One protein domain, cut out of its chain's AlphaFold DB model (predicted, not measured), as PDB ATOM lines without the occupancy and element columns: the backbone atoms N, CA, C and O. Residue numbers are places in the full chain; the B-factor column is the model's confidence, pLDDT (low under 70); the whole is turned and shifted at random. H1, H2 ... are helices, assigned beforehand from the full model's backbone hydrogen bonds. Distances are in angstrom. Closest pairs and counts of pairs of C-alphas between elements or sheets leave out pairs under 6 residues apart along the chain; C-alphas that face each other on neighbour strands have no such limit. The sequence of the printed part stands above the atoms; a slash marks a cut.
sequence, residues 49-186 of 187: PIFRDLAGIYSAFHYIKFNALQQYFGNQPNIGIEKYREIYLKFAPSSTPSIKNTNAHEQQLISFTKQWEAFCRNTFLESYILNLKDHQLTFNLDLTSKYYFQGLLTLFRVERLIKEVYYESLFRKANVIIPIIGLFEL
ATOM      1  N   PRO A  49      24.279 -64.854 -32.635       91.38
ATOM      2  CA  PRO A  49      25.705 -65.144 -32.682       91.38
ATOM      3  C   PRO A  49      26.483 -64.303 -31.665       91.38
ATOM      4  O   PRO A  49      26.255 -63.100 -31.540       91.38
ATOM      5  N   ILE A  50      27.478 -64.915 -31.014       91.44
ATOM      6  CA  ILE A  50      28.376 -64.249 -30.048       91.44
ATOM      7  C   ILE A  50      29.060 -62.996 -30.612       91.44
ATOM      8  O   ILE A  50      29.379 -62.062 -29.884       91.44
ATOM      9  N   PHE A  51      29.254 -62.962 -31.928       93.12
ATOM     10  CA  PHE A  51      29.921 -61.880 -32.637       93.12
ATOM     11  C   PHE A  51      29.196 -60.538 -32.512       93.12
ATOM     12  O   PHE A  51      29.847 -59.505 -32.632       93.12
ATOM     13  N   ARG A  52      27.886 -60.536 -32.232       94.75
ATOM     14  CA  ARG A  52      27.124 -59.303 -31.994       94.75
ATOM     15  C   ARG A  52      27.566 -58.608 -30.700       94.75
ATOM     16  O   ARG A  52      27.812 -57.406 -30.723       94.75
ATOM     17  N   ASP A  53      27.754 -59.363 -29.616       95.81
ATOM     18  CA  ASP A  53      28.294 -58.835 -28.352       95.81
ATOM     19  C   ASP A  53      29.772 -58.438 -28.500       95.81
ATOM     20  O   ASP A  53      30.190 -57.378 -28.033       95.81
ATOM     21  N   LEU A  54      30.568 -59.248 -29.211       94.94
ATOM     22  CA  LEU A  54      31.973 -58.923 -29.494       94.94
ATOM     23  C   LEU A  54      32.109 -57.625 -30.305       94.94
ATOM     24  O   LEU A  54      32.989 -56.811 -30.020       94.94
ATOM     25  N   ALA A  55      31.229 -57.407 -31.286       96.06
ATOM     26  CA  ALA A  55      31.187 -56.170 -32.057       96.06
ATOM     27  C   ALA A  55      30.872 -54.957 -31.169       96.06
ATOM     28  O   ALA A  55      31.491 -53.910 -31.350       96.06
ATOM     29  N   GLY A  56      29.993 -55.103 -30.170       96.06
ATOM     30  CA  GLY A  56      29.706 -54.053 -29.187       96.06
ATOM     31  C   GLY A  56      30.932 -53.649 -28.356       96.06
ATOM     32  O   GLY A  56      31.236 -52.461 -28.232       96.06
ATOM     33  N   ILE A  57      31.726 -54.620 -27.890       96.69
ATOM     34  CA  ILE A  57      33.010 -54.351 -27.215       96.69
ATOM     35  C   ILE A  57      34.012 -53.657 -28.156       96.69
ATOM     36  O   ILE A  57      34.686 -52.703 -27.764       96.69
ATOM     37  N   TYR A  58      34.091 -54.091 -29.415       95.75
ATOM     38  CA  TYR A  58      34.967 -53.475 -30.418       95.75
ATOM     39  C   TYR A  58      34.587 -52.026 -30.730       95.75
ATOM     40  O   TYR A  58      35.485 -51.188 -30.899       95.75
ATOM     41  N   SER A  59      33.285 -51.736 -30.797       95.19
ATOM     42  CA  SER A  59      32.765 -50.374 -30.894       95.19
ATOM     43  C   SER A  59      33.115 -49.573 -29.643       95.19
ATOM     44  O   SER A  59      33.591 -48.451 -29.768       95.19
ATOM     45  N   ALA A  60      33.010 -50.136 -28.437       96.19
ATOM     46  CA  ALA A  60      33.372 -49.412 -27.215       96.19
ATOM     47  C   ALA A  60      34.834 -48.914 -27.227       96.19
ATOM     48  O   ALA A  60      35.080 -47.745 -26.928       96.19
ATOM     49  N   PHE A  61      35.799 -49.742 -27.650       96.06
ATOM     50  CA  PHE A  61      37.194 -49.296 -27.815       96.06
ATOM     51  C   PHE A  61      37.341 -48.188 -28.866       96.06
ATOM     52  O   PHE A  61      38.090 -47.233 -28.657       96.06
ATOM     53  N   HIS A  62      36.588 -48.281 -29.963       92.62
ATOM     54  CA  HIS A  62      36.566 -47.255 -31.003       92.62
ATOM     55  C   HIS A  62      36.094 -45.904 -30.462       92.62
ATOM     56  O   HIS A  62      36.760 -44.884 -30.645       92.62
ATOM     57  N   TYR A  63      34.979 -45.907 -29.733       91.75
ATOM     58  CA  TYR A  63      34.437 -44.708 -29.107       91.75
ATOM     59  C   TYR A  63      35.391 -44.135 -28.058       91.75
ATOM     60  O   TYR A  63      35.532 -42.920 -27.994       91.75
ATOM     61  N   ILE A  64      36.101 -44.962 -27.278       93.31
ATOM     62  CA  ILE A  64      37.105 -44.460 -26.321       93.31
ATOM     63  C   ILE A  64      38.240 -43.733 -27.047       93.31
ATOM     64  O   ILE A  64      38.566 -42.608 -26.664       93.31
ATOM     65  N   LYS A  65      38.801 -44.324 -28.112       90.06
ATOM     66  CA  LYS A  65      39.804 -43.657 -28.961       90.06
ATOM     67  C   LYS A  65      39.290 -42.294 -29.429       90.06
ATOM     68  O   LYS A  65      39.978 -41.284 -29.275       90.06
ATOM     69  N   PHE A  66      38.087 -42.272 -30.003       85.69
ATOM     70  CA  PHE A  66      37.504 -41.055 -30.563       85.69
ATOM     71  C   PHE A  66      37.226 -39.996 -29.507       85.69
ATOM     72  O   PHE A  66      37.602 -38.844 -29.706       85.69
ATOM     73  N   ASN A  67      36.648 -40.382 -28.374       85.94
ATOM     74  CA  ASN A  67      36.346 -39.480 -27.269       85.94
ATOM     75  C   ASN A  67      37.625 -38.899 -26.651       85.94
ATOM     76  O   ASN A  67      37.652 -37.718 -26.319       85.94
ATOM     77  N   ALA A  68      38.704 -39.683 -26.543       87.56
ATOM     78  CA  ALA A  68      39.993 -39.199 -26.048       87.56
ATOM     79  C   ALA A  68      40.602 -38.138 -26.981       87.56
ATOM     80  O   ALA A  68      41.036 -37.079 -26.525       87.56
ATOM     81  N   LEU A  69      40.579 -38.381 -28.297       81.88
ATOM     82  CA  LEU A  69      41.010 -37.396 -29.293       81.88
ATOM     83  C   LEU A  69      40.109 -36.155 -29.265       81.88
ATOM     84  O   LEU A  69      40.606 -35.033 -29.232       81.88
ATOM     85  N   GLN A  70      38.793 -36.353 -29.222       77.06
ATOM     86  CA  GLN A  70      37.798 -35.290 -29.091       77.06
ATOM     87  C   GLN A  70      38.047 -34.433 -27.853       77.06
ATOM     88  O   GLN A  70      37.963 -33.219 -27.960       77.06
ATOM     89  N   GLN A  71      38.366 -35.020 -26.702       81.19
ATOM     90  CA  GLN A  71      38.658 -34.275 -25.481       81.19
ATOM     91  C   GLN A  71      39.974 -33.497 -25.598       81.19
ATOM     92  O   GLN A  71      40.028 -32.322 -25.237       81.19
ATOM     93  N   TYR A  72      41.021 -34.128 -26.139       81.38
ATOM     94  CA  TYR A  72      42.319 -33.484 -26.346       81.38
ATOM     95  C   TYR A  72      42.206 -32.274 -27.272       81.38
ATOM     96  O   TYR A  72      42.660 -31.181 -26.934       81.38
ATOM     97  N   PHE A  73      41.567 -32.462 -28.428       74.94
ATOM     98  CA  PHE A  73      41.331 -31.368 -29.347       74.94
ATOM     99  C   PHE A  73      40.347 -30.385 -28.723       74.94
ATOM    100  O   PHE A  73      40.674 -29.210 -28.674       74.94
ATOM    101  N   GLY A  74      39.203 -30.846 -28.208       65.12
ATOM    102  CA  GLY A  74      38.060 -30.094 -27.654       65.12
ATOM    103  C   GLY A  74      38.394 -29.039 -26.601       65.12
ATOM    104  O   GLY A  74      37.676 -28.050 -26.485       65.12
ATOM    105  N   ASN A  75      39.504 -29.212 -25.884       57.06
ATOM    106  CA  ASN A  75      40.048 -28.222 -24.950       57.06
ATOM    107  C   ASN A  75      40.735 -27.024 -25.646       57.06
ATOM    108  O   ASN A  75      41.194 -26.097 -24.982       57.06
ATOM    109  N   GLN A  76      40.807 -27.021 -26.978       53.56
ATOM    110  CA  GLN A  76      41.199 -25.884 -27.808       53.56
ATOM    111  C   GLN A  76      39.961 -25.011 -28.085       53.56
ATOM    112  O   GLN A  76      38.911 -25.545 -28.454       53.56
ATOM    113  N   PRO A  77      40.049 -23.674 -27.977       35.00
ATOM    114  CA  PRO A  77      38.921 -22.800 -28.281       35.00
ATOM    115  C   PRO A  77      38.476 -22.989 -29.747       35.00
ATOM    116  O   PRO A  77      39.297 -22.916 -30.659       35.00
ATOM    117  N   ASN A  78      37.172 -23.225 -29.960       43.12
ATOM    118  CA  ASN A  78      36.477 -23.447 -31.246       43.12
ATOM    119  C   ASN A  78      36.710 -24.789 -31.965       43.12
ATOM    120  O   ASN A  78      37.337 -24.842 -33.025       43.12
ATOM    121  N   ILE A  79      36.080 -25.868 -31.492       47.66
ATOM    122  CA  ILE A  79      35.952 -27.101 -32.289       47.66
ATOM    123  C   ILE A  79      34.502 -27.299 -32.696       47.66
ATOM    124  O   ILE A  79      33.713 -27.960 -32.028       47.66
ATOM    125  N   GLY A  80      34.168 -26.691 -33.831       51.19
ATOM    126  CA  GLY A  80      32.987 -27.051 -34.603       51.19
ATOM    127  C   GLY A  80      33.204 -28.342 -35.397       51.19
ATOM    128  O   GLY A  80      34.319 -28.862 -35.499       51.19
ATOM    129  N   ILE A  81      32.125 -28.824 -36.017       51.03
ATOM    130  CA  ILE A  81      32.094 -29.960 -36.955       51.03
ATOM    131  C   ILE A  81      33.219 -29.905 -38.006       51.03
ATOM    132  O   ILE A  81      33.746 -30.946 -38.384       51.03
ATOM    133  N   GLU A  82      33.660 -28.714 -38.417       54.75
ATOM    134  CA  GLU A  82      34.753 -28.550 -39.382       54.75
ATOM    135  C   GLU A  82      36.111 -29.033 -38.865       54.75
ATOM    136  O   GLU A  82      36.856 -29.658 -39.613       54.75
ATOM    137  N   LYS A  83      36.424 -28.839 -37.577       60.06
ATOM    138  CA  LYS A  83      37.672 -29.359 -37.002       60.06
ATOM    139  C   LYS A  83      37.575 -30.863 -36.742       60.06
ATOM    140  O   LYS A  83      38.576 -31.544 -36.904       60.06
ATOM    141  N   TYR A  84      36.381 -31.407 -36.474       57.19
ATOM    142  CA  TYR A  84      36.145 -32.863 -36.502       57.19
ATOM    143  C   TYR A  84      36.316 -33.461 -37.889       57.19
ATOM    144  O   TYR A  84      36.871 -34.547 -38.017       57.19
ATOM    145  N   ARG A  85      35.854 -32.759 -38.925       58.38
ATOM    146  CA  ARG A  85      36.024 -33.151 -40.321       58.38
ATOM    147  C   ARG A  85      37.486 -33.054 -40.744       58.38
ATOM    148  O   ARG A  85      37.961 -33.945 -41.431       58.38
ATOM    149  N   GLU A  86      38.213 -32.028 -40.308       62.84
ATOM    150  CA  GLU A  86      39.651 -31.885 -40.558       62.84
ATOM    151  C   GLU A  86      40.457 -32.956 -39.825       62.84
ATOM    152  O   GLU A  86      41.321 -33.571 -40.440       62.84
ATOM    153  N   ILE A  87      40.138 -33.204 -38.546       60.72
ATOM    154  CA  ILE A  87      40.594 -34.361 -37.773       60.72
ATOM    155  C   ILE A  87      40.325 -35.574 -38.653       60.72
ATOM    156  O   ILE A  87      41.278 -36.062 -39.229       60.72
ATOM    157  N   TYR A  88      39.077 -35.971 -38.900       61.50
ATOM    158  CA  TYR A  88      38.692 -37.128 -39.718       61.50
ATOM    159  C   TYR A  88      39.445 -37.271 -41.052       61.50
ATOM    160  O   TYR A  88      39.963 -38.349 -41.340       61.50
ATOM    161  N   LEU A  89      39.560 -36.207 -41.848       58.12
ATOM    162  CA  LEU A  89      40.292 -36.229 -43.117       58.12
ATOM    163  C   LEU A  89      41.800 -36.493 -42.920       58.12
ATOM    164  O   LEU A  89      42.428 -37.044 -43.817       58.12
ATOM    165  N   LYS A  90      42.379 -36.174 -41.750       56.62
ATOM    166  CA  LYS A  90      43.730 -36.614 -41.338       56.62
ATOM    167  C   LYS A  90      43.784 -38.103 -40.943       56.62
ATOM    168  O   LYS A  90      44.877 -38.662 -40.935       56.62
ATOM    169  N   PHE A  91      42.660 -38.751 -40.604       54.44
ATOM    170  CA  PHE A  91      42.596 -40.170 -40.182       54.44
ATOM    171  C   PHE A  91      42.156 -41.144 -41.281       54.44
ATOM    172  O   PHE A  91      42.339 -42.348 -41.077       54.44
ATOM    173  N   ALA A  92      41.588 -40.661 -42.394       54.94
ATOM    174  CA  ALA A  92      41.136 -41.498 -43.506       54.94
ATOM    175  C   ALA A  92      42.309 -42.271 -44.155       54.94
ATOM    176  O   ALA A  92      43.419 -41.733 -44.236       54.94
ATOM    177  N   PRO A  93      42.098 -43.515 -44.636       46.03
ATOM    178  CA  PRO A  93      43.140 -44.293 -45.297       46.03
ATOM    179  C   PRO A  93      43.729 -43.531 -46.492       46.03
ATOM    180  O   PRO A  93      43.013 -42.978 -47.328       46.03
ATOM    181  N   SER A  94      45.058 -43.494 -46.531       48.62
ATOM    182  CA  SER A  94      45.934 -42.745 -47.434       48.62
ATOM    183  C   SER A  94      45.468 -42.698 -48.893       48.62
ATOM    184  O   SER A  94      45.781 -43.576 -49.689       48.62
ATOM    185  N   SER A  95      44.757 -41.629 -49.254       43.16
ATOM    186  CA  SER A  95      44.578 -41.193 -50.649       43.16
ATOM    187  C   SER A  95      44.167 -39.721 -50.814       43.16
ATOM    188  O   SER A  95      44.046 -39.257 -51.943       43.16
ATOM    189  N   THR A  96      44.013 -38.935 -49.738       41.56
ATOM    190  CA  THR A  96      43.718 -37.493 -49.845       41.56
ATOM    191  C   THR A  96      45.003 -36.652 -49.727       41.56
ATOM    192  O   THR A  96      45.585 -36.580 -48.645       41.56
ATOM    193  N   PRO A  97      45.480 -35.986 -50.800       40.03
ATOM    194  CA  PRO A  97      46.804 -35.344 -50.831       40.03
ATOM    195  C   PRO A  97      46.928 -33.999 -50.087       40.03
ATOM    196  O   PRO A  97      47.824 -33.215 -50.401       40.03
ATOM    197  N   SER A  98      46.037 -33.650 -49.153       43.06
ATOM    198  CA  SER A  98      45.814 -32.229 -48.838       43.06
ATOM    199  C   SER A  98      45.666 -31.858 -47.364       43.06
ATOM    200  O   SER A  98      44.877 -30.967 -47.063       43.06
ATOM    201  N   ILE A  99      46.426 -32.451 -46.437       47.88
ATOM    202  CA  ILE A  99      46.530 -31.870 -45.083       47.88
ATOM    203  C   ILE A  99      47.989 -31.739 -44.650       47.88
ATOM    204  O   ILE A  99      48.521 -32.499 -43.850       47.88
ATOM    205  N   LYS A 100      48.637 -30.708 -45.198       47.59
ATOM    206  CA  LYS A 100      50.009 -30.272 -44.891       47.59
ATOM    207  C   LYS A 100      50.169 -29.587 -43.514       47.59
ATOM    208  O   LYS A 100      51.212 -28.995 -43.276       47.59
ATOM    209  N   ASN A 101      49.173 -29.640 -42.620       51.44
ATOM    210  CA  ASN A 101      49.126 -28.799 -41.408       51.44
ATOM    211  C   ASN A 101      48.984 -29.548 -40.069       51.44
ATOM    212  O   ASN A 101      48.769 -28.919 -39.036       51.44
ATOM    213  N   THR A 102      49.101 -30.876 -40.042       56.72
ATOM    214  CA  THR A 102      49.113 -31.628 -38.775       56.72
ATOM    215  C   THR A 102      50.511 -31.565 -38.169       56.72
ATOM    216  O   THR A 102      51.454 -32.083 -38.774       56.72
ATOM    217  N   ASN A 103      50.668 -30.947 -36.994       70.56
ATOM    218  CA  ASN A 103      51.971 -30.909 -36.325       70.56
ATOM    219  C   ASN A 103      52.414 -32.332 -35.910       70.56
ATOM    220  O   ASN A 103      51.592 -33.242 -35.776       70.56
ATOM    221  N   ALA A 104      53.722 -32.545 -35.735       76.50
ATOM    222  CA  ALA A 104      54.282 -33.874 -35.467       76.50
ATOM    223  C   ALA A 104      53.694 -34.541 -34.206       76.50
ATOM    224  O   ALA A 104      53.517 -35.757 -34.176       76.50
ATOM    225  N   HIS A 105      53.343 -33.743 -33.195       79.62
ATOM    226  CA  HIS A 105      52.759 -34.228 -31.947       79.62
ATOM    227  C   HIS A 105      51.343 -34.793 -32.150       79.62
ATOM    228  O   HIS A 105      51.029 -35.877 -31.665       79.62
ATOM    229  N   GLU A 106      50.495 -34.103 -32.916       76.38
ATOM    230  CA  GLU A 106      49.158 -34.592 -33.269       76.38
ATOM    231  C   GLU A 106      49.245 -35.930 -34.012       76.38
ATOM    232  O   GLU A 106      48.546 -36.871 -33.656       76.38
ATOM    233  N   GLN A 107      50.150 -36.065 -34.986       74.56
ATOM    234  CA  GLN A 107      50.332 -37.328 -35.716       74.56
ATOM    235  C   GLN A 107      50.753 -38.481 -34.792       74.56
ATOM    236  O   GLN A 107      50.260 -39.603 -34.932       74.56
ATOM    237  N   GLN A 108      51.630 -38.207 -33.822       82.38
ATOM    238  CA  GLN A 108      52.044 -39.188 -32.819       82.38
ATOM    239  C   GLN A 108      50.881 -39.610 -31.919       82.38
ATOM    240  O   GLN A 108      50.675 -40.808 -31.733       82.38
ATOM    241  N   LEU A 109      50.087 -38.661 -31.413       83.31
ATOM    242  CA  LEU A 109      48.914 -38.956 -30.584       83.31
ATOM    243  C   LEU A 109      47.893 -39.813 -31.345       83.31
ATOM    244  O   LEU A 109      47.362 -40.793 -30.826       83.31
ATOM    245  N   ILE A 110      47.655 -39.477 -32.608       78.44
ATOM    246  CA  ILE A 110      46.763 -40.224 -33.492       78.44
ATOM    247  C   ILE A 110      47.258 -41.658 -33.671       78.44
ATOM    248  O   ILE A 110      46.499 -42.605 -33.462       78.44
ATOM    249  N   SER A 111      48.535 -41.818 -34.018       82.56
ATOM    250  CA  SER A 111      49.155 -43.133 -34.182       82.56
ATOM    251  C   SER A 111      49.066 -43.953 -32.895       82.56
ATOM    252  O   SER A 111      48.647 -45.110 -32.929       82.56
ATOM    253  N   PHE A 112      49.358 -43.333 -31.750       90.12
ATOM    254  CA  PHE A 112      49.250 -43.964 -30.440       90.12
ATOM    255  C   PHE A 112      47.832 -44.471 -30.161       90.12
ATOM    256  O   PHE A 112      47.657 -45.621 -29.774       90.12
ATOM    257  N   THR A 113      46.805 -43.654 -30.396       88.12
ATOM    258  CA  THR A 113      45.423 -44.067 -30.105       88.12
ATOM    259  C   THR A 113      44.911 -45.169 -31.040       88.12
ATOM    260  O   THR A 113      44.167 -46.042 -30.592       88.12
ATOM    261  N   LYS A 114      45.357 -45.200 -32.307       87.06
ATOM    262  CA  LYS A 114      45.114 -46.333 -33.223       87.06
ATOM    263  C   LYS A 114      45.795 -47.612 -32.726       87.06
ATOM    264  O   LYS A 114      45.170 -48.669 -32.695       87.06
ATOM    265  N   GLN A 115      47.052 -47.514 -32.292       92.00
ATOM    266  CA  GLN A 115      47.784 -48.648 -31.718       92.00
ATOM    267  C   GLN A 115      47.131 -49.152 -30.426       92.00
ATOM    268  O   GLN A 115      47.017 -50.358 -30.235       92.00
ATOM    269  N   TRP A 116      46.657 -48.244 -29.572       96.12
ATOM    270  CA  TRP A 116      45.948 -48.577 -28.340       96.12
ATOM    271  C   TRP A 116      44.649 -49.344 -28.617       96.12
ATOM    272  O   TRP A 116      44.418 -50.398 -28.029       96.12
ATOM    273  N   GLU A 117      43.828 -48.869 -29.556       94.44
ATOM    274  CA  GLU A 117      42.590 -49.552 -29.948       94.44
ATOM    275  C   GLU A 117      42.878 -50.952 -30.509       94.44
ATOM    276  O   GLU A 117      42.225 -51.923 -30.116       94.44
ATOM    277  N   ALA A 118      43.873 -51.073 -31.396       92.88
ATOM    278  CA  ALA A 118      44.291 -52.352 -31.964       92.88
ATOM    279  C   ALA A 118      44.801 -53.315 -30.881       92.88
ATOM    280  O   ALA A 118      44.422 -54.488 -30.873       92.88
ATOM    281  N   PHE A 119      45.608 -52.819 -29.941       96.69
ATOM    282  CA  PHE A 119      46.086 -53.583 -28.793       96.69
ATOM    283  C   PHE A 119      44.914 -54.122 -27.965       96.69
ATOM    284  O   PHE A 119      44.795 -55.334 -27.802       96.69
ATOM    285  N   CYS A 120      43.994 -53.258 -27.525       96.31
ATOM    286  CA  CYS A 120      42.838 -53.665 -26.725       96.31
ATOM    287  C   CYS A 120      41.961 -54.703 -27.438       96.31
ATOM    288  O   CYS A 120      41.582 -55.706 -26.833       96.31
ATOM    289  N   ARG A 121      41.675 -54.498 -28.729       94.19
ATOM    290  CA  ARG A 121      40.894 -55.440 -29.547       94.19
ATOM    291  C   ARG A 121      41.564 -56.804 -29.650       94.19
ATOM    292  O   ARG A 121      40.914 -57.816 -29.400       94.19
ATOM    293  N   ASN A 122      42.853 -56.829 -29.982       93.12
ATOM    294  CA  ASN A 122      43.601 -58.071 -30.150       93.12
ATOM    295  C   ASN A 122      43.728 -58.828 -28.829       93.12
ATOM    296  O   ASN A 122      43.405 -60.013 -28.784       93.12
ATOM    297  N   THR A 123      44.098 -58.146 -27.742       95.00
ATOM    298  CA  THR A 123      44.202 -58.764 -26.413       95.00
ATOM    299  C   THR A 123      42.860 -59.321 -25.945       95.00
ATOM    300  O   THR A 123      42.808 -60.443 -25.431       95.00
ATOM    301  N   PHE A 124      41.765 -58.579 -26.145       93.44
ATOM    302  CA  PHE A 124      40.427 -59.043 -25.784       93.44
ATOM    303  C   PHE A 124      40.023 -60.279 -26.593       93.44
ATOM    304  O   PHE A 124      39.597 -61.277 -26.016       93.44
ATOM    305  N   LEU A 125      40.197 -60.241 -27.917       90.94
ATOM    306  CA  LEU A 125      39.853 -61.346 -28.808       90.94
ATOM    307  C   LEU A 125      40.657 -62.613 -28.503       90.94
ATOM    308  O   LEU A 125      40.088 -63.700 -28.435       90.94
ATOM    309  N   GLU A 126      41.967 -62.480 -28.311       90.19
ATOM    310  CA  GLU A 126      42.844 -63.608 -27.993       90.19
ATOM    311  C   GLU A 126      42.464 -64.241 -26.654       90.19
ATOM    312  O   GLU A 126      42.302 -65.460 -26.581       90.19
ATOM    313  N   SER A 127      42.206 -63.419 -25.634       90.44
ATOM    314  CA  SER A 127      41.728 -63.887 -24.329       90.44
ATOM    315  C   SER A 127      40.362 -64.567 -24.438       90.44
ATOM    316  O   SER A 127      40.143 -65.611 -23.827       90.44
ATOM    317  N   TYR A 128      39.445 -64.019 -25.238       89.88
ATOM    318  CA  TYR A 128      38.116 -64.589 -25.446       89.88
ATOM    319  C   TYR A 128      38.191 -65.963 -26.130       89.88
ATOM    320  O   TYR A 128      37.588 -66.924 -25.655       89.88
ATOM    321  N   ILE A 129      38.977 -66.088 -27.206       85.62
ATOM    322  CA  ILE A 129      39.186 -67.362 -27.913       85.62
ATOM    323  C   ILE A 129      39.862 -68.393 -27.001       85.62
ATOM    324  O   ILE A 129      39.475 -69.561 -27.028       85.62
ATOM    325  N   LEU A 130      40.852 -67.982 -26.201       86.25
ATOM    326  CA  LEU A 130      41.516 -68.863 -25.238       86.25
ATOM    327  C   LEU A 130      40.511 -69.420 -24.220       86.25
ATOM    328  O   LEU A 130      40.396 -70.634 -24.083       86.25
ATOM    329  N   ASN A 131      39.693 -68.554 -23.613       87.00
ATOM    330  CA  ASN A 131      38.665 -68.973 -22.653       87.00
ATOM    331  C   ASN A 131      37.609 -69.899 -23.283       87.00
ATOM    332  O   ASN A 131      37.167 -70.854 -22.646       87.00
ATOM    333  N   LEU A 132      37.210 -69.669 -24.542       83.19
ATOM    334  CA  LEU A 132      36.300 -70.585 -25.243       83.19
ATOM    335  C   LEU A 132      36.893 -71.993 -25.395       83.19
ATOM    336  O   LEU A 132      36.162 -72.977 -25.257       83.19
ATOM    337  N   LYS A 133      38.198 -72.090 -25.681       79.44
ATOM    338  CA  LYS A 133      38.912 -73.370 -25.798       79.44
ATOM    339  C   LYS A 133      39.012 -74.073 -24.447       79.44
ATOM    340  O   LYS A 133      38.669 -75.250 -24.367       79.44
ATOM    341  N   ASP A 134      39.400 -73.346 -23.402       82.12
ATOM    342  CA  ASP A 134      39.579 -73.892 -22.050       82.12
ATOM    343  C   ASP A 134      38.276 -74.465 -21.477       82.12
ATOM    344  O   ASP A 134      38.277 -75.498 -20.808       82.12
ATOM    345  N   HIS A 135      37.140 -73.843 -21.797       79.31
ATOM    346  CA  HIS A 135      35.820 -74.307 -21.371       79.31
ATOM    347  C   HIS A 135      35.164 -75.321 -22.322       79.31
ATOM    348  O   HIS A 135      33.999 -75.660 -22.124       79.31
ATOM    349  N   GLN A 136      35.873 -75.807 -23.349       69.69
ATOM    350  CA  GLN A 136      35.335 -76.720 -24.373       69.69
ATOM    351  C   GLN A 136      34.057 -76.186 -25.049       69.69
ATOM    352  O   GLN A 136      33.248 -76.937 -25.590       69.69
ATOM    353  N   LEU A 137      33.889 -74.859 -25.071       67.62
ATOM    354  CA  LEU A 137      32.782 -74.159 -25.726       67.62
ATOM    355  C   LEU A 137      33.081 -73.922 -27.213       67.62
ATOM    356  O   LEU A 137      32.530 -73.022 -27.848       67.62
ATOM    357  N   THR A 138      33.952 -74.743 -27.802       61.69
ATOM    358  CA  THR A 138      34.234 -74.782 -29.236       61.69
ATOM    359  C   THR A 138      33.078 -75.502 -29.930       61.69
ATOM    360  O   THR A 138      33.218 -76.616 -30.427       61.69
ATOM    361  N   PHE A 139      31.883 -74.915 -29.874       58.66
ATOM    362  CA  PHE A 139      30.660 -75.501 -30.409       58.66
ATOM    363  C   PHE A 139      30.768 -75.649 -31.934       58.66
ATOM    364  O   PHE A 139      30.300 -74.757 -32.607       58.66
ATOM    365  N   ASN A 140      31.401 -76.675 -32.515       54.53
ATOM    366  CA  ASN A 140      31.514 -76.922 -33.974       54.53
ATOM    367  C   ASN A 140      31.926 -75.733 -34.882       54.53
ATOM    368  O   ASN A 140      31.950 -75.866 -36.103       54.53
ATOM    369  N   LEU A 141      32.247 -74.566 -34.323       60.34
ATOM    370  CA  LEU A 141      32.922 -73.481 -34.997       60.34
ATOM    371  C   LEU A 141      34.334 -73.982 -35.196       60.34
ATOM    372  O   LEU A 141      35.005 -74.340 -34.225       60.34
ATOM    373  N   ASP A 142      34.784 -73.976 -36.443       60.06
ATOM    374  CA  ASP A 142      36.197 -74.114 -36.722       60.06
ATOM    375  C   ASP A 142      36.927 -72.841 -36.251       60.06
ATOM    376  O   ASP A 142      37.325 -71.970 -37.022       60.06
ATOM    377  N   LEU A 143      37.049 -72.709 -34.926       60.41
ATOM    378  CA  LEU A 143      37.803 -71.672 -34.231       60.41
ATOM    379  C   LEU A 143      39.313 -71.871 -34.414       60.41
ATOM    380  O   LEU A 143      40.099 -71.090 -33.873       60.41
ATOM    381  N   THR A 144      39.742 -72.924 -35.125       57.59
ATOM    382  CA  THR A 144      41.158 -73.118 -35.444       57.59
ATOM    383  C   THR A 144      41.622 -72.110 -36.494       57.59
ATOM    384  O   THR A 144      42.757 -71.638 -36.421       57.59
ATOM    385  N   SER A 145      40.726 -71.663 -37.385       73.56
ATOM    386  CA  SER A 145      41.014 -70.591 -38.337       73.56
ATOM    387  C   SER A 145      40.707 -69.213 -37.742       73.56
ATOM    388  O   SER A 145      39.572 -68.726 -37.780       73.56
ATOM    389  N   LYS A 146      41.750 -68.536 -37.238       75.75
ATOM    390  CA  LYS A 146      41.687 -67.121 -36.807       75.75
ATOM    391  C   LYS A 146      41.075 -66.230 -37.899       75.75
ATOM    392  O   LYS A 146      40.283 -65.348 -37.581       75.75
ATOM    393  N   TYR A 147      41.364 -66.521 -39.170       79.75
ATOM    394  CA  TYR A 147      40.818 -65.810 -40.329       79.75
ATOM    395  C   TYR A 147      39.297 -65.932 -40.452       79.75
ATOM    396  O   TYR A 147      38.622 -64.934 -40.687       79.75
ATOM    397  N   TYR A 148      38.734 -67.129 -40.259       81.25
ATOM    398  CA  TYR A 148      37.282 -67.319 -40.319       81.25
ATOM    399  C   TYR A 148      36.571 -66.569 -39.186       81.25
ATOM    400  O   TYR A 148      35.576 -65.880 -39.417       81.25
ATOM    401  N   PHE A 149      37.117 -66.648 -37.967       85.31
ATOM    402  CA  PHE A 149      36.576 -65.922 -36.817       85.31
ATOM    403  C   PHE A 149      36.616 -64.408 -37.030       85.31
ATOM    404  O   PHE A 149      35.626 -63.725 -36.774       85.31
ATOM    405  N   GLN A 150      37.745 -63.891 -37.522       86.81
ATOM    406  CA  GLN A 150      37.898 -62.478 -37.855       86.81
ATOM    407  C   GLN A 150      36.925 -62.054 -38.955       86.81
ATOM    408  O   GLN A 150      36.282 -61.027 -38.798       86.81
ATOM    409  N   GLY A 151      36.731 -62.859 -40.004       88.94
ATOM    410  CA  GLY A 151      35.766 -62.561 -41.065       88.94
ATOM    411  C   GLY A 151      34.328 -62.448 -40.551       88.94
ATOM    412  O   GLY A 151      33.623 -61.490 -40.877       88.94
ATOM    413  N   LEU A 152      33.901 -63.377 -39.689       89.81
ATOM    414  CA  LEU A 152      32.596 -63.283 -39.028       89.81
ATOM    415  C   LEU A 152      32.517 -62.060 -38.115       89.81
ATOM    416  O   LEU A 152      31.542 -61.318 -38.172       89.81
ATOM    417  N   LEU A 153      33.542 -61.810 -37.303       92.06
ATOM    418  CA  LEU A 153      33.567 -60.635 -36.440       92.06
ATOM    419  C   LEU A 153      33.491 -59.335 -37.251       92.06
ATOM    420  O   LEU A 153      32.726 -58.448 -36.887       92.06
ATOM    421  N   THR A 154      34.210 -59.227 -38.370       93.31
ATOM    422  CA  THR A 154      34.149 -58.077 -39.280       93.31
ATOM    423  C   THR A 154      32.740 -57.882 -39.840       93.31
ATOM    424  O   THR A 154      32.251 -56.754 -39.843       93.31
ATOM    425  N   LEU A 155      32.029 -58.954 -40.206       94.00
ATOM    426  CA  LEU A 155      30.626 -58.859 -40.628       94.00
ATOM    427  C   LEU A 155      29.731 -58.238 -39.540       94.00
ATOM    428  O   LEU A 155      28.974 -57.308 -39.819       94.00
ATOM    429  N   PHE A 156      29.833 -58.707 -38.294       95.00
ATOM    430  CA  PHE A 156      29.021 -58.166 -37.194       95.00
ATOM    431  C   PHE A 156      29.480 -56.773 -36.741       95.00
ATOM    432  O   PHE A 156      28.665 -55.994 -36.248       95.00
ATOM    433  N   ARG A 157      30.750 -56.411 -36.964       95.88
ATOM    434  CA  ARG A 157      31.231 -55.028 -36.814       95.88
ATOM    435  C   ARG A 157      30.571 -54.101 -37.829       95.88
ATOM    436  O   ARG A 157      30.104 -53.043 -37.427       95.88
ATOM    437  N   VAL A 158      30.480 -54.491 -39.105       96.88
ATOM    438  CA  VAL A 158      29.757 -53.710 -40.130       96.88
ATOM    439  C   VAL A 158      28.309 -53.489 -39.699       96.88
ATOM    440  O   VAL A 158      27.834 -52.356 -39.697       96.88
ATOM    441  N   GLU A 159      27.624 -54.555 -39.278       95.69
ATOM    442  CA  GLU A 159      26.245 -54.472 -38.789       95.69
ATOM    443  C   GLU A 159      26.113 -53.499 -37.606       95.69
ATOM    444  O   GLU A 159      25.250 -52.616 -37.619       95.69
ATOM    445  N   ARG A 160      26.994 -53.615 -36.603       95.94
ATOM    446  CA  ARG A 160      27.006 -52.732 -35.428       95.94
ATOM    447  C   ARG A 160      27.248 -51.275 -35.818       95.94
ATOM    448  O   ARG A 160      26.509 -50.410 -35.360       95.94
ATOM    449  N   LEU A 161      28.225 -51.005 -36.682       95.69
ATOM    450  CA  LEU A 161      28.561 -49.650 -37.119       95.69
ATOM    451  C   LEU A 161      27.409 -49.003 -37.896       95.69
ATOM    452  O   LEU A 161      27.085 -47.847 -37.644       95.69
ATOM    453  N   ILE A 162      26.727 -49.738 -38.781       96.12
ATOM    454  CA  ILE A 162      25.539 -49.226 -39.491       96.12
ATOM    455  C   ILE A 162      24.422 -48.877 -38.499       96.12
ATOM    456  O   ILE A 162      23.812 -47.809 -38.600       96.12
ATOM    457  N   LYS A 163      24.174 -49.749 -37.514       94.19
ATOM    458  CA  LYS A 163      23.200 -49.481 -36.450       94.19
ATOM    459  C   LYS A 163      23.575 -48.227 -35.651       94.19
ATOM    460  O   LYS A 163      22.704 -47.413 -35.350       94.19
ATOM    461  N   GLU A 164      24.853 -48.048 -35.336       94.50
ATOM    462  CA  GLU A 164      25.359 -46.873 -34.623       94.50
ATOM    463  C   GLU A 164      25.222 -45.595 -35.458       94.50
ATOM    464  O   GLU A 164      24.760 -44.593 -34.925       94.50
ATOM    465  N   VAL A 165      25.504 -45.618 -36.768       94.12
ATOM    466  CA  VAL A 165      25.239 -44.470 -37.661       94.12
ATOM    467  C   VAL A 165      23.777 -44.035 -37.556       94.12
ATOM    468  O   VAL A 165      23.497 -42.850 -37.367       94.12
ATOM    469  N   TYR A 166      22.846 -44.990 -37.637       94.00
ATOM    470  CA  TYR A 166      21.420 -44.708 -37.489       94.00
ATOM    471  C   TYR A 166      21.098 -44.130 -36.105       94.00
ATOM    472  O   TYR A 166      20.496 -43.061 -36.013       94.00
ATOM    473  N   TYR A 167      21.553 -44.778 -35.032       91.25
ATOM    474  CA  TYR A 167      21.293 -44.342 -33.661       91.25
ATOM    475  C   TYR A 167      21.845 -42.935 -33.371       91.25
ATOM    476  O   TYR A 167      21.109 -42.055 -32.919       91.25
ATOM    477  N   GLU A 168      23.114 -42.675 -33.687       89.25
ATOM    478  CA  GLU A 168      23.734 -41.363 -33.476       89.25
ATOM    479  C   GLU A 168      23.033 -40.273 -34.304       89.25
ATOM    480  O   GLU A 168      22.902 -39.139 -33.841       89.25
ATOM    481  N   SER A 169      22.510 -40.596 -35.496       90.00
ATOM    482  CA  SER A 169      21.802 -39.619 -36.339       90.00
ATOM    483  C   SER A 169      20.509 -39.100 -35.707       90.00
ATOM    484  O   SER A 169      20.115 -37.953 -35.950       90.00
ATOM    485  N   LEU A 170      19.883 -39.919 -34.861       90.62
ATOM    486  CA  LEU A 170      18.656 -39.581 -34.151       90.62
ATOM    487  C   LEU A 170      18.938 -38.820 -32.855       90.62
ATOM    488  O   LEU A 170      18.268 -37.825 -32.578       90.62
ATOM    489  N   PHE A 171      19.931 -39.257 -32.077       87.69
ATOM    490  CA  PHE A 171      20.098 -38.795 -30.694       87.69
ATOM    491  C   PHE A 171      21.303 -37.875 -30.470       87.69
ATOM    492  O   PHE A 171      21.283 -37.050 -29.558       87.69
ATOM    493  N   ARG A 172      22.365 -37.996 -31.274       83.44
ATOM    494  CA  ARG A 172      23.658 -37.322 -31.055       83.44
ATOM    495  C   ARG A 172      24.341 -37.023 -32.390       83.44
ATOM    496  O   ARG A 172      25.401 -37.553 -32.701       83.44
ATOM    497  N   LYS A 173      23.745 -36.134 -33.192       82.25
ATOM    498  CA  LYS A 173      24.166 -35.865 -34.585       82.25
ATOM    499  C   LYS A 173      25.664 -35.585 -34.763       82.25
ATOM    500  O   LYS A 173      26.237 -35.980 -35.772       82.25
ATOM    501  N   ALA A 174      26.304 -34.937 -33.788       77.25
ATOM    502  CA  ALA A 174      27.742 -34.665 -33.816       77.25
ATOM    503  C   ALA A 174      28.612 -35.942 -33.795       77.25
ATOM    504  O   ALA A 174      29.728 -35.927 -34.308       77.25
ATOM    505  N   ASN A 175      28.093 -37.047 -33.257       83.31
ATOM    506  CA  ASN A 175      28.802 -38.315 -33.102       83.31
ATOM    507  C   ASN A 175      28.635 -39.256 -34.296       83.31
ATOM    508  O   ASN A 175      29.353 -40.245 -34.365       83.31
ATOM    509  N   VAL A 176      27.752 -38.954 -35.256       85.75
ATOM    510  CA  VAL A 176      27.508 -39.791 -36.454       85.75
ATOM    511  C   VAL A 176      28.796 -40.111 -37.207       85.75
ATOM    512  O   VAL A 176      28.936 -41.183 -37.790       85.75
ATOM    513  N   ILE A 177      29.758 -39.189 -37.176       81.31
ATOM    514  CA  ILE A 177      31.042 -39.373 -37.838       81.31
ATOM    515  C   ILE A 177      31.859 -40.527 -37.239       81.31
ATOM    516  O   ILE A 177      32.588 -41.175 -37.976       81.31
ATOM    517  N   ILE A 178      31.712 -40.830 -35.945       86.25
ATOM    518  CA  ILE A 178      32.485 -41.870 -35.251       86.25
ATOM    519  C   ILE A 178      32.256 -43.250 -35.898       86.25
ATOM    520  O   ILE A 178      33.214 -43.812 -36.427       86.25
ATOM    521  N   PRO A 179      31.025 -43.796 -35.965       91.19
ATOM    522  CA  PRO A 179      30.806 -45.094 -36.596       91.19
ATOM    523  C   PRO A 179      31.040 -45.081 -38.117       91.19
ATOM    524  O   PRO A 179      31.409 -46.110 -38.678       91.19
ATOM    525  N   ILE A 180      30.907 -43.931 -38.796       88.00
ATOM    526  CA  ILE A 180      31.313 -43.801 -40.209       88.00
ATOM    527  C   ILE A 180      32.816 -44.046 -40.354       88.00
ATOM    528  O   ILE A 180      33.228 -44.792 -41.238       88.00
ATOM    529  N   ILE A 181      33.638 -43.461 -39.480       82.25
ATOM    530  CA  ILE A 181      35.085 -43.703 -39.483       82.25
ATOM    531  C   ILE A 181      35.382 -45.170 -39.225       82.25
ATOM    532  O   ILE A 181      36.198 -45.758 -39.931       82.25
ATOM    533  N   GLY A 182      34.675 -45.774 -38.271       87.75
ATOM    534  CA  GLY A 182      34.790 -47.197 -37.990       87.75
ATOM    535  C   GLY A 182      34.596 -48.074 -39.227       87.75
ATOM    536  O   GLY A 182      35.293 -49.078 -39.338       87.75
ATOM    537  N   LEU A 183      33.727 -47.687 -40.174       89.50
ATOM    538  CA  LEU A 183      33.541 -48.403 -41.446       89.50
ATOM    539  C   LEU A 183      34.759 -48.282 -42.376       89.50
ATOM    540  O   LEU A 183      35.087 -49.242 -43.067       89.50
ATOM    541  N   PHE A 184      35.437 -47.130 -42.392       83.94
ATOM    542  CA  PHE A 184      36.659 -46.922 -43.184       83.94
ATOM    543  C   PHE A 184      37.908 -47.559 -42.560       83.94
ATOM    544  O   PHE A 184      38.898 -47.761 -43.258       83.94
ATOM    545  N   GLU A 185      37.874 -47.860 -41.262       82.56
ATOM    546  CA  GLU A 185      38.952 -48.508 -40.501       82.56
ATOM    547  C   GLU A 185      38.682 -50.009 -40.253       82.56
ATOM    548  O   GLU A 185      39.191 -50.601 -39.298       82.56
ATOM    549  N   LEU A 186      37.833 -50.637 -41.070       84.25
ATOM    550  CA  LEU A 186      37.684 -52.089 -41.062       84.25
ATOM    551  C   LEU A 186      38.911 -52.724 -41.731       84.25
ATOM    552  O   LEU A 186      39.114 -52.552 -42.930       84.25
TER     553      LEU A 186
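What this domain is: This is residues 49 to 186 of the 187 residues of an uncharacterized protein of Candidatus Helarchaeota archaeon (UniProt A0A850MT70). Three long helices make the body: H1 runs through the middle, H3 lies along it in the opposite direction, and H4 crosses H1 slantwise. Short H5 folds back from H4 as a hairpin and packs on H1 and H4, while small H2 and the loop of residues 92 to 103 lie toward one end. The 138 printed residues, all helix in class, hold five named helices, H1 to H5 in chain order, and no named strand. The whole is only just compact, close to loose, with a radius of gyration of the C-alphas of 17.1 A, and spans 54 by 34 by 28 A.

How they stand to each other: Start at H1, residues 51 to 74, the hub. Its residues 58 to 69 touch H3, residues 104 to 134, opposite ways at a shallow tilt of 20 degrees; the closest C-alphas, of Lys 65 and Thr 113, are 5.7 A apart. Its residues 51 to 59 touch H4, residues 146 to 171, at a steep tilt of 56 degrees, closest at the C-alphas of Ala 55 and Arg 157, 4.9 A. H5, residues 177 to 184, touches H4 at C-alphas 161 and 179, their closest, 5.1 A, and H1 at C-alphas 66 and 178, their closest, 6.9 A. The helix packing is part aligned, part crossed. H2, residues 81 to 91, is close to but not clearly touching H1, H3 and H5. In all five helices every O i to N i+4 pair is within hydrogen-bond range.

Where its parts are: Find C-alpha 51 at (29.921, -61.880, -32.637); H1 runs 33.2 A from there. H2 covers 15.0 A, H3 44.7 A and H4 36.1 A. H5 runs 10.8 A to C-alpha 184 at (36.659, -46.922, -43.184).

The domain as a whole: The farthest C-alphas, of Pro 77 and Asn 140, are 54.9 A apart. The printed part has no cut; the links H2 to H3 and H3 to H4 are long. Look for pLDDT under 70 at residues 74 to 102 and 136 to 144.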